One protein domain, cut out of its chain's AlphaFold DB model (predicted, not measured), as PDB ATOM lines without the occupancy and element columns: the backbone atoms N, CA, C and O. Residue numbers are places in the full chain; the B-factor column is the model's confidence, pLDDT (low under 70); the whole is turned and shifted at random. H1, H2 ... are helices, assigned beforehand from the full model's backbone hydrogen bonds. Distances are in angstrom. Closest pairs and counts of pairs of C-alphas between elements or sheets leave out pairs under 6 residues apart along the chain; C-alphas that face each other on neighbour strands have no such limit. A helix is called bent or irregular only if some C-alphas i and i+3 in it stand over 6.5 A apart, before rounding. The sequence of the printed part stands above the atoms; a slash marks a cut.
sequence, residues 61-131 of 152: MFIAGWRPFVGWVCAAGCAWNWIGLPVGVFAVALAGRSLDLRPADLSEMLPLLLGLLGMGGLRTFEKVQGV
ATOM      1  N   MET A  61      -3.426 -33.596   7.113       83.31
ATOM      2  CA  MET A  61      -3.008 -33.782   5.719       83.31
ATOM      3  C   MET A  61      -3.469 -35.127   5.136       83.31
ATOM      4  O   MET A  61      -3.743 -35.210   3.943       83.31
ATOM      5  N   PHE A  62      -3.617 -36.167   5.960       82.50
ATOM      6  CA  PHE A  62      -4.120 -37.466   5.503       82.50
ATOM      7  C   PHE A  62      -5.625 -37.437   5.194       82.50
ATOM      8  O   PHE A  62      -6.065 -38.075   4.243       82.50
ATOM      9  N   ILE A  63      -6.409 -36.665   5.953       82.31
ATOM     10  CA  ILE A  63      -7.868 -36.564   5.775       82.31
ATOM     11  C   ILE A  63      -8.213 -35.566   4.662       82.31
ATOM     12  O   ILE A  63      -9.043 -35.857   3.808       82.31
ATOM     13  N   ALA A  64      -7.540 -34.417   4.616       86.06
ATOM     14  CA  ALA A  64      -7.766 -33.432   3.559       86.06
ATOM     15  C   ALA A  64      -7.110 -33.842   2.226       86.06
ATOM     16  O   ALA A  64      -7.599 -33.503   1.147       86.06
ATOM     17  N   GLY A  65      -5.999 -34.581   2.284       84.38
ATOM     18  CA  GLY A  65      -5.141 -34.852   1.132       84.38
ATOM     19  C   GLY A  65      -5.446 -36.132   0.360       84.38
ATOM     20  O   GLY A  65      -4.999 -36.240  -0.780       84.38
ATOM     21  N   TRP A  66      -6.208 -37.090   0.905       84.62
ATOM     22  CA  TRP A  66      -6.436 -38.364   0.206       84.62
ATOM     23  C   TRP A  66      -7.183 -38.181  -1.126       84.62
ATOM     24  O   TRP A  66      -6.824 -38.814  -2.119       84.62
ATOM     25  N   ARG A  67      -8.167 -37.268  -1.184       84.81
ATOM     26  CA  ARG A  67      -8.909 -36.943  -2.418       84.81
ATOM     27  C   ARG A  67      -7.987 -36.345  -3.494       84.81
ATOM     28  O   ARG A  67      -7.940 -36.914  -4.586       84.81
ATOM     29  N   PRO A  68      -7.209 -35.273  -3.217       86.06
ATOM     30  CA  PRO A  68      -6.175 -34.799  -4.134       86.06
ATOM     31  C   PRO A  68      -5.179 -35.885  -4.539       86.06
ATOM     32  O   PRO A  68      -4.862 -36.002  -5.716       86.06
ATOM     33  N   PHE A  69      -4.699 -36.693  -3.590       87.75
ATOM     34  CA  PHE A  69      -3.695 -37.727  -3.842       87.75
ATOM     35  C   PHE A  69      -4.153 -38.742  -4.894       87.75
ATOM     36  O   PHE A  69      -3.416 -39.012  -5.841       87.75
ATOM     37  N   VAL A  70      -5.387 -39.244  -4.788       86.31
ATOM     38  CA  VAL A  70      -5.965 -40.143  -5.802       86.31
ATOM     39  C   VAL A  70      -6.023 -39.461  -7.175       86.31
ATOM     40  O   VAL A  70      -5.676 -40.075  -8.185       86.31
ATOM     41  N   GLY A  71      -6.389 -38.175  -7.216       85.31
ATOM     42  CA  GLY A  71      -6.357 -37.371  -8.441       85.31
ATOM     43  C   GLY A  71      -4.955 -37.259  -9.049       85.31
ATOM     44  O   GLY A  71      -4.792 -37.465 -10.250       85.31
ATOM     45  N   TRP A  72      -3.932 -37.009  -8.228       88.19
ATOM     46  CA  TRP A  72      -2.535 -36.932  -8.667       88.19
ATOM     47  C   TRP A  72      -2.016 -38.255  -9.219       88.19
ATOM     48  O   TRP A  72      -1.365 -38.262 -10.261       88.19
ATOM     49  N   VAL A  73      -2.331 -39.374  -8.566       87.88
ATOM     50  CA  VAL A  73      -1.958 -40.710  -9.049       87.88
ATOM     51  C   VAL A  73      -2.578 -40.974 -10.419       87.88
ATOM     52  O   VAL A  73      -1.890 -41.431 -11.333       87.88
ATOM     53  N   CYS A  74      -3.853 -40.628 -10.602       87.00
ATOM     54  CA  CYS A  74      -4.485 -40.826 -11.896       87.00
ATOM     55  C   CYS A  74      -3.948 -39.871 -12.972       87.00
ATOM     56  O   CYS A  74      -3.728 -40.288 -14.109       87.00
ATOM     57  N   ALA A  75      -3.682 -38.610 -12.621       86.88
ATOM     58  CA  ALA A  75      -3.043 -37.652 -13.517       86.88
ATOM     59  C   ALA A  75      -1.641 -38.122 -13.940       86.88
ATOM     60  O   ALA A  75      -1.288 -37.986 -15.107       86.88
ATOM     61  N   ALA A  76      -0.873 -38.732 -13.032       89.75
ATOM     62  CA  ALA A  76       0.425 -39.329 -13.338       89.75
ATOM     63  C   ALA A  76       0.303 -40.524 -14.297       89.75
ATOM     64  O   ALA A  76       1.091 -40.628 -15.235       89.75
ATOM     65  N   GLY A  77      -0.707 -41.387 -14.123       88.50
ATOM     66  CA  GLY A  77      -0.995 -42.485 -15.056       88.50
ATOM     67  C   GLY A  77      -1.338 -41.989 -16.466       88.50
ATOM     68  O   GLY A  77      -0.795 -42.483 -17.455       88.50
ATOM     69  N   CYS A  78      -2.165 -40.946 -16.565       88.62
ATOM     70  CA  CYS A  78      -2.436 -40.270 -17.833       88.62
ATOM     71  C   CYS A  78      -1.156 -39.649 -18.420       88.62
ATOM     72  O   CYS A  78      -0.821 -39.879 -19.582       88.62
ATOM     73  N   ALA A  79      -0.400 -38.903 -17.614       90.94
ATOM     74  CA  ALA A  79       0.841 -38.276 -18.048       90.94
ATOM     75  C   ALA A  79       1.859 -39.308 -18.555       90.94
ATOM     76  O   ALA A  79       2.529 -39.049 -19.552       90.94
ATOM     77  N   TRP A  80       1.942 -40.494 -17.944       91.31
ATOM     78  CA  TRP A  80       2.760 -41.591 -18.459       91.31
ATOM     79  C   TRP A  80       2.329 -41.993 -19.869       91.31
ATOM     80  O   TRP A  80       3.158 -42.004 -20.768       91.31
ATOM     81  N   ASN A  81       1.043 -42.245 -20.102       90.25
ATOM     82  CA  ASN A  81       0.576 -42.727 -21.403       90.25
ATOM     83  C   ASN A  81       0.769 -41.720 -22.539       90.25
ATOM     84  O   ASN A  81       1.144 -42.115 -23.641       90.25
ATOM     85  N   TRP A  82       0.530 -40.434 -22.279       88.50
ATOM     86  CA  TRP A  82       0.565 -39.408 -23.327       88.50
ATOM     87  C   TRP A  82       1.890 -38.646 -23.434       88.50
ATOM     88  O   TRP A  82       2.170 -38.089 -24.491       88.50
ATOM     89  N   ILE A  83       2.707 -38.614 -22.379       91.50
ATOM     90  CA  ILE A  83       3.961 -37.839 -22.342       91.50
ATOM     91  C   ILE A  83       5.141 -38.735 -21.953       91.50
ATOM     92  O   ILE A  83       6.152 -38.763 -22.650       91.50
ATOM     93  N   GLY A  84       5.023 -39.497 -20.867       92.00
ATOM     94  CA  GLY A  84       6.117 -40.314 -20.337       92.00
ATOM     95  C   GLY A  84       6.566 -41.421 -21.289       92.00
ATOM     96  O   GLY A  84       7.762 -41.610 -21.482       92.00
ATOM     97  N   LEU A  85       5.625 -42.105 -21.933       91.81
ATOM     98  CA  LEU A  85       5.881 -43.199 -22.859       91.81
ATOM     99  C   LEU A  85       6.583 -42.728 -24.144       91.81
ATOM    100  O   LEU A  85       7.639 -43.284 -24.444       91.81
ATOM    101  N   PRO A  86       6.110 -41.694 -24.879       89.69
ATOM    102  CA  PRO A  86       6.836 -41.210 -26.055       89.69
ATOM    103  C   PRO A  86       8.221 -40.649 -25.704       89.69
ATOM    104  O   PRO A  86       9.185 -40.924 -26.419       89.69
ATOM    105  N   VAL A  87       8.360 -39.928 -24.583       92.06
ATOM    106  CA  VAL A  87       9.664 -39.423 -24.113       92.06
ATOM    107  C   VAL A  87      10.591 -40.569 -23.704       92.06
ATOM    108  O   VAL A  87      11.775 -40.556 -24.036       92.06
ATOM    109  N   GLY A  88      10.063 -41.581 -23.019       90.00
ATOM    110  CA  GLY A  88      10.806 -42.761 -22.593       90.00
ATOM    111  C   GLY A  88      11.297 -43.586 -23.777       90.00
ATOM    112  O   GLY A  88      12.475 -43.923 -23.832       90.00
ATOM    113  N   VAL A  89      10.433 -43.850 -24.762       89.75
ATOM    114  CA  VAL A  89      10.809 -44.562 -25.996       89.75
ATOM    115  C   VAL A  89      11.891 -43.788 -26.750       89.75
ATOM    116  O   VAL A  89      12.884 -44.382 -27.171       89.75
ATOM    117  N   PHE A  90      11.758 -42.462 -26.855       88.62
ATOM    118  CA  PHE A  90      12.779 -41.607 -27.462       88.62
ATOM    119  C   PHE A  90      14.122 -41.671 -26.715       88.62
ATOM    120  O   PHE A  90      15.168 -41.858 -27.336       88.62
ATOM    121  N   ALA A  91      14.110 -41.576 -25.383       90.06
ATOM    122  CA  ALA A  91      15.320 -41.649 -24.564       90.06
ATOM    123  C   ALA A  91      16.005 -43.025 -24.647       90.06
ATOM    124  O   ALA A  91      17.231 -43.109 -24.709       90.06
ATOM    125  N   VAL A  92      15.220 -44.105 -24.685       90.19
ATOM    126  CA  VAL A  92      15.707 -45.484 -24.834       90.19
ATOM    127  C   VAL A  92      16.351 -45.693 -26.205       90.19
ATOM    128  O   VAL A  92      17.453 -46.243 -26.278       90.19
ATOM    129  N   ALA A  93      15.722 -45.180 -27.268       87.00
ATOM    130  CA  ALA A  93      16.281 -45.189 -28.616       87.00
ATOM    131  C   ALA A  93      17.598 -44.398 -28.696       87.00
ATOM    132  O   ALA A  93      18.570 -44.882 -29.273       87.00
ATOM    133  N   LEU A  94      17.668 -43.224 -28.057       90.00
ATOM    134  CA  LEU A  94      18.884 -42.406 -28.001       90.00
ATOM    135  C   LEU A  94      20.022 -43.090 -27.221       90.00
ATOM    136  O   LEU A  94      21.189 -42.949 -27.576       90.00
ATOM    137  N   ALA A  95      19.693 -43.854 -26.179       90.19
ATOM    138  CA  ALA A  95      20.657 -44.605 -25.377       90.19
ATOM    139  C   ALA A  95      21.111 -45.932 -26.019       90.19
ATOM    140  O   ALA A  95      21.925 -46.641 -25.424       90.19
ATOM    141  N   GLY A  96      20.574 -46.301 -27.190       86.81
ATOM    142  CA  GLY A  96      20.905 -47.547 -27.890       86.81
ATOM    143  C   GLY A  96      20.499 -48.817 -27.134       86.81
ATOM    144  O   GLY A  96      21.082 -49.878 -27.353       86.81
ATOM    145  N   ARG A  97      19.533 -48.720 -26.214       86.56
ATOM    146  CA  ARG A  97      19.021 -49.854 -25.431       86.56
ATOM    147  C   ARG A  97      17.662 -50.281 -25.971       86.56
ATOM    148  O   ARG A  97      16.922 -49.466 -26.505       86.56
ATOM    149  N   SER A  98      17.303 -51.545 -25.781       75.75
ATOM    150  CA  SER A  98      15.941 -52.032 -25.993       75.75
ATOM    151  C   SER A  98      15.274 -52.253 -24.637       75.75
ATOM    152  O   SER A  98      15.581 -53.198 -23.914       75.75
ATOM    153  N   LEU A  99      14.374 -51.343 -24.268       82.75
ATOM    154  CA  LEU A  99      13.467 -51.518 -23.138       82.75
ATOM    155  C   LEU A  99      12.037 -51.527 -23.667       82.75
ATOM    156  O   LEU A  99      11.649 -50.634 -24.418       82.75
ATOM    157  N   ASP A 100      11.268 -52.535 -23.263       82.81
ATOM    158  CA  ASP A 100       9.849 -52.637 -23.588       82.81
ATOM    159  C   ASP A 100       9.038 -51.780 -22.604       82.81
ATOM    160  O   ASP A 100       8.700 -52.204 -21.496       82.81
ATOM    161  N   LEU A 101       8.805 -50.519 -22.979       85.81
ATOM    162  CA  LEU A 101       7.975 -49.595 -22.212       85.81
ATOM    163  C   LEU A 101       6.508 -49.803 -22.577       85.81
ATOM    164  O   LEU A 101       6.106 -49.614 -23.724       85.81
ATOM    165  N   ARG A 102       5.695 -50.149 -21.577       87.38
ATOM    166  CA  ARG A 102       4.272 -50.446 -21.761       87.38
ATOM    167  C   ARG A 102       3.387 -49.321 -21.215       87.38
ATOM    168  O   ARG A 102       3.744 -48.686 -20.215       87.38
ATOM    169  N   PRO A 103       2.235 -49.060 -21.856       86.12
ATOM    170  CA  PRO A 103       1.266 -48.102 -21.347       86.12
ATOM    171  C   PRO A 103       0.667 -48.584 -20.022       86.12
ATOM    172  O   PRO A 103       0.513 -49.782 -19.786       86.12
ATOM    173  N   ALA A 104       0.321 -47.628 -19.165       85.19
ATOM    174  CA  ALA A 104      -0.442 -47.849 -17.951       85.19
ATOM    175  C   ALA A 104      -1.890 -48.230 -18.295       85.19
ATOM    176  O   ALA A 104      -2.513 -47.621 -19.171       85.19
ATOM    177  N   ASP A 105      -2.428 -49.218 -17.581       83.12
ATOM    178  CA  ASP A 105      -3.799 -49.683 -17.765       83.12
ATOM    179  C   ASP A 105      -4.800 -48.723 -17.106       83.12
ATOM    180  O   ASP A 105      -4.920 -48.628 -15.884       83.12
ATOM    181  N   LEU A 106      -5.533 -47.995 -17.945       80.12
ATOM    182  CA  LEU A 106      -6.562 -47.053 -17.516       80.12
ATOM    183  C   LEU A 106      -7.867 -47.747 -17.102       80.12
ATOM    184  O   LEU A 106      -8.685 -47.123 -16.429       80.12
ATOM    185  N   SER A 107      -8.088 -49.012 -17.472       78.69
ATOM    186  CA  SER A 107      -9.349 -49.718 -17.200       78.69
ATOM    187  C   SER A 107      -9.587 -49.971 -15.704       78.69
ATOM    188  O   SER A 107     -10.735 -49.936 -15.243       78.69
ATOM    189  N   GLU A 108      -8.502 -50.113 -14.943       75.69
ATOM    190  CA  GLU A 108      -8.492 -50.231 -13.481       75.69
ATOM    191  C   GLU A 108      -8.527 -48.856 -12.783       75.69
ATOM    192  O   GLU A 108      -9.027 -48.726 -11.665       75.69
ATOM    193  N   MET A 109      -8.063 -47.793 -13.452       76.50
ATOM    194  CA  MET A 109      -8.026 -46.434 -12.888       76.50
ATOM    195  C   MET A 109      -9.298 -45.615 -13.142       76.50
ATOM    196  O   MET A 109      -9.701 -44.822 -12.290       76.50
ATOM    197  N   LEU A 110      -9.982 -45.831 -14.270       80.00
ATOM    198  CA  LEU A 110     -11.270 -45.203 -14.573       80.00
ATOM    199  C   LEU A 110     -12.325 -45.387 -13.469       80.00
ATOM    200  O   LEU A 110     -12.933 -44.391 -13.085       80.00
ATOM    201  N   PRO A 111     -12.583 -46.593 -12.922       78.12
ATOM    202  CA  PRO A 111     -13.566 -46.747 -11.848       78.12
ATOM    203  C   PRO A 111     -13.197 -45.969 -10.581       78.12
ATOM    204  O   PRO A 111     -14.097 -45.472  -9.906       78.12
ATOM    205  N   LEU A 112     -11.904 -45.815 -10.282       77.88
ATOM    206  CA  LEU A 112     -11.438 -45.008  -9.153       77.88
ATOM    207  C   LEU A 112     -11.694 -43.514  -9.399       77.88
ATOM    208  O   LEU A 112     -12.244 -42.840  -8.530       77.88
ATOM    209  N   LEU A 113     -11.383 -43.013 -10.600       77.81
ATOM    210  CA  LEU A 113     -11.695 -41.635 -11.002       77.81
ATOM    211  C   LEU A 113     -13.199 -41.350 -10.995       77.81
ATOM    212  O   LEU A 113     -13.634 -40.346 -10.438       77.81
ATOM    213  N   LEU A 114     -13.997 -42.231 -11.601       80.88
ATOM    214  CA  LEU A 114     -15.452 -42.100 -11.673       80.88
ATOM    215  C   LEU A 114     -16.078 -42.165 -10.277       80.88
ATOM    216  O   LEU A 114     -17.006 -41.413  -9.992       80.88
ATOM    217  N   GLY A 115     -15.550 -43.018  -9.396       78.81
ATOM    218  CA  GLY A 115     -15.939 -43.062  -7.990       78.81
ATOM    219  C   GLY A 115     -15.660 -41.743  -7.267       78.81
ATOM    220  O   GLY A 115     -16.528 -41.247  -6.553       78.81
ATOM    221  N   LEU A 116     -14.492 -41.136  -7.502       79.00
ATOM    222  CA  LEU A 116     -14.103 -39.865  -6.882       79.00
ATOM    223  C   LEU A 116     -14.894 -38.661  -7.426       79.00
ATOM    224  O   LEU A 116     -15.234 -37.767  -6.656       79.00
ATOM    225  N   LEU A 117     -15.230 -38.654  -8.722       76.06
ATOM    226  CA  LEU A 117     -16.065 -37.621  -9.356       76.06
ATOM    227  C   LEU A 117     -17.565 -37.758  -9.034       76.06
ATOM    228  O   LEU A 117     -18.370 -36.982  -9.540       76.06
ATOM    229  N   GLY A 118     -17.965 -38.767  -8.251       71.31
ATOM    230  CA  GLY A 118     -19.376 -39.056  -7.968       71.31
ATOM    231  C   GLY A 118     -20.135 -39.684  -9.145       71.31
ATOM    232  O   GLY A 118     -21.332 -39.934  -9.051       71.31
ATOM    233  N   MET A 119     -19.443 -40.018 -10.237       72.25
ATOM    234  CA  MET A 119     -19.999 -40.657 -11.437       72.25
ATOM    235  C   MET A 119     -19.961 -42.194 -11.380       72.25
ATOM    236  O   MET A 119     -20.138 -42.867 -12.396       72.25
ATOM    237  N   GLY A 120     -19.766 -42.786 -10.196       66.94
ATOM    238  CA  GLY A 120     -19.724 -44.243 -10.005       66.94
ATOM    239  C   GLY A 120     -21.004 -44.976 -10.440       66.94
ATOM    240  O   GLY A 120     -20.967 -46.173 -10.715       66.94
ATOM    241  N   GLY A 121     -22.127 -44.259 -10.567       65.81
ATOM    242  CA  GLY A 121     -23.393 -44.795 -11.071       65.81
ATOM    243  C   GLY A 121     -23.383 -45.152 -12.562       65.81
ATOM    244  O   GLY A 121     -24.123 -46.052 -12.955       65.81
ATOM    245  N   LEU A 122     -22.523 -44.531 -13.379       68.69
ATOM    246  CA  LEU A 122     -22.473 -44.778 -14.827       68.69
ATOM    247  C   LEU A 122     -22.126 -46.238 -15.149       68.69
ATOM    248  O   LEU A 122     -22.737 -46.840 -16.022       68.69
ATOM    249  N   ARG A 123     -21.238 -46.859 -14.368       66.44
ATOM    250  CA  ARG A 123     -20.836 -48.261 -14.568       66.44
ATOM    251  C   ARG A 123     -21.912 -49.258 -14.118       66.44
ATOM    252  O   ARG A 123     -22.034 -50.346 -14.677       66.44
ATOM    253  N   THR A 124     -22.711 -48.900 -13.113       68.94
ATOM    254  CA  THR A 124     -23.901 -49.677 -12.725       68.94
ATOM    255  C   THR A 124     -24.999 -49.527 -13.773       68.94
ATOM    256  O   THR A 124     -25.632 -50.516 -14.127       68.94
ATOM    257  N   PHE A 125     -25.177 -48.327 -14.325       68.62
ATOM    258  CA  PHE A 125     -26.104 -48.071 -15.423       68.62
ATOM    259  C   PHE A 125     -25.735 -48.881 -16.674       68.62
ATOM    260  O   PHE A 125     -26.597 -49.552 -17.232       68.62
ATOM    261  N   GLU A 126     -24.454 -48.934 -17.049       66.06
ATOM    262  CA  GLU A 126     -23.953 -49.785 -18.141       66.06
ATOM    263  C   GLU A 126     -24.223 -51.280 -17.912       66.06
ATOM    264  O   GLU A 126     -24.575 -51.999 -18.850       66.06
ATOM    265  N   LYS A 127     -24.091 -51.758 -16.666       66.38
ATOM    266  CA  LYS A 127     -24.402 -53.149 -16.296       66.38
ATOM    267  C   LYS A 127     -25.898 -53.447 -16.357       66.38
ATOM    268  O   LYS A 127     -26.278 -54.493 -16.869       66.38
ATOM    269  N   VAL A 128     -26.740 -52.536 -15.870       70.81
ATOM    270  CA  VAL A 128     -28.209 -52.666 -15.929       70.81
ATOM    271  C   VAL A 128     -28.704 -52.634 -17.378       70.81
ATOM    272  O   VAL A 128     -29.621 -53.368 -17.728       70.81
ATOM    273  N   GLN A 129     -28.058 -51.841 -18.232       65.62
ATOM    274  CA  GLN A 129     -28.317 -51.770 -19.673       65.62
ATOM    275  C   GLN A 129     -27.722 -52.958 -20.460       65.62
ATOM    276  O   GLN A 129     -27.908 -53.042 -21.671       65.62
ATOM    277  N   GLY A 130     -26.995 -53.878 -19.811       59.12
ATOM    278  CA  GLY A 130     -26.414 -55.060 -20.461       59.12
ATOM    279  C   GLY A 130     -25.277 -54.758 -21.447       59.12
ATOM    280  O   GLY A 130     -24.915 -55.616 -22.247       59.12
ATOM    281  N   VAL A 131     -24.700 -53.553 -21.404       60.06
ATOM    282  CA  VAL A 131     -23.634 -53.115 -22.331       60.06
ATOM    283  C   VAL A 131     -22.241 -53.500 -21.821       60.06
ATOM    284  O   VAL A 131     -21.259 -53.442 -22.563       60.06
TER     285      VAL A 131
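What this domain is: This is residues 61 to 131 of the 152 residues of an uncharacterized protein of Rhodospirillaceae bacterium (UniProt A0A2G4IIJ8). One long helix, H1, kinked on its way, makes a hairpin with the much shorter helix H2: after H1 the chain folds back along it through a long link with no named element, and H2 packs beside residues 67 to 78 of H1. A small third helix, H3, follows at a steep angle to H2, and the two stretches that stick out are residues 61 to 66 of H1 and residues 124 to 130, of which 124 to 128 belong to H3. The printed part has 71 residues, with three named helices in the order H1, H2, H3 and no named strand; the class is all helix. It is only just extended, close to loose, with a radius of gyration of the C-alphas of 16.7 A, and its outline is flat, spanning 50 by 40 by 13 A.

How they stand to each other: H1, residues 61 to 94, is the longest helix, with a kink of 47 degrees near residue 84. H2, residues 106 to 116, touches H1, which meets it with residues 67 to 78 alone; the closest C-alphas, those of Cys 74 and Met 109, are 6.7 A apart. The two form a helical hairpin, with a shallow tilt of 25 degrees, opposite ways. H3, residues 121 to 128, is close to H2 but not clearly touching it: the closest C-alphas, those of Pro 111 and Arg 123, are 7.9 A apart. H2 and H3 stand at a steep tilt of 60 degrees, opposite ways. H1 and H3 are apart. In H3 every O i to N i+4 pair is within hydrogen-bond range; in H1 26 of 30 are, and in H2 5 of 7.

Where its parts are: H1 begins at C-alpha 61, at (-3.008, -33.782, 5.719), and ends at C-alpha 94, at (18.884, -42.406, -28.001), 41.1 A away. It is irregular: C-alphas 64 and 67 are 7.0 A apart. H2 measures 14.9 A from C-alpha 106 to C-alpha 116; it is neither bent nor irregular, but only just: C-alphas 108 and 111 are 6.4 A apart. H3 measures 10.4 A and ends at C-alpha 128, at (-28.209, -52.666, -15.929).

The domain as a whole: The two C-alphas farthest apart, those of Gly 96 and Val 128, are 50.8 A apart. The printed part has no cut. The link from H1 to H2, 11 residues, is long; the link from H2 to H3, 4 residues, is tight. The mean pLDDT of the printed part is 81.7, and the model's confidence is under 70 at residues 120 to 127 and 129 to 131.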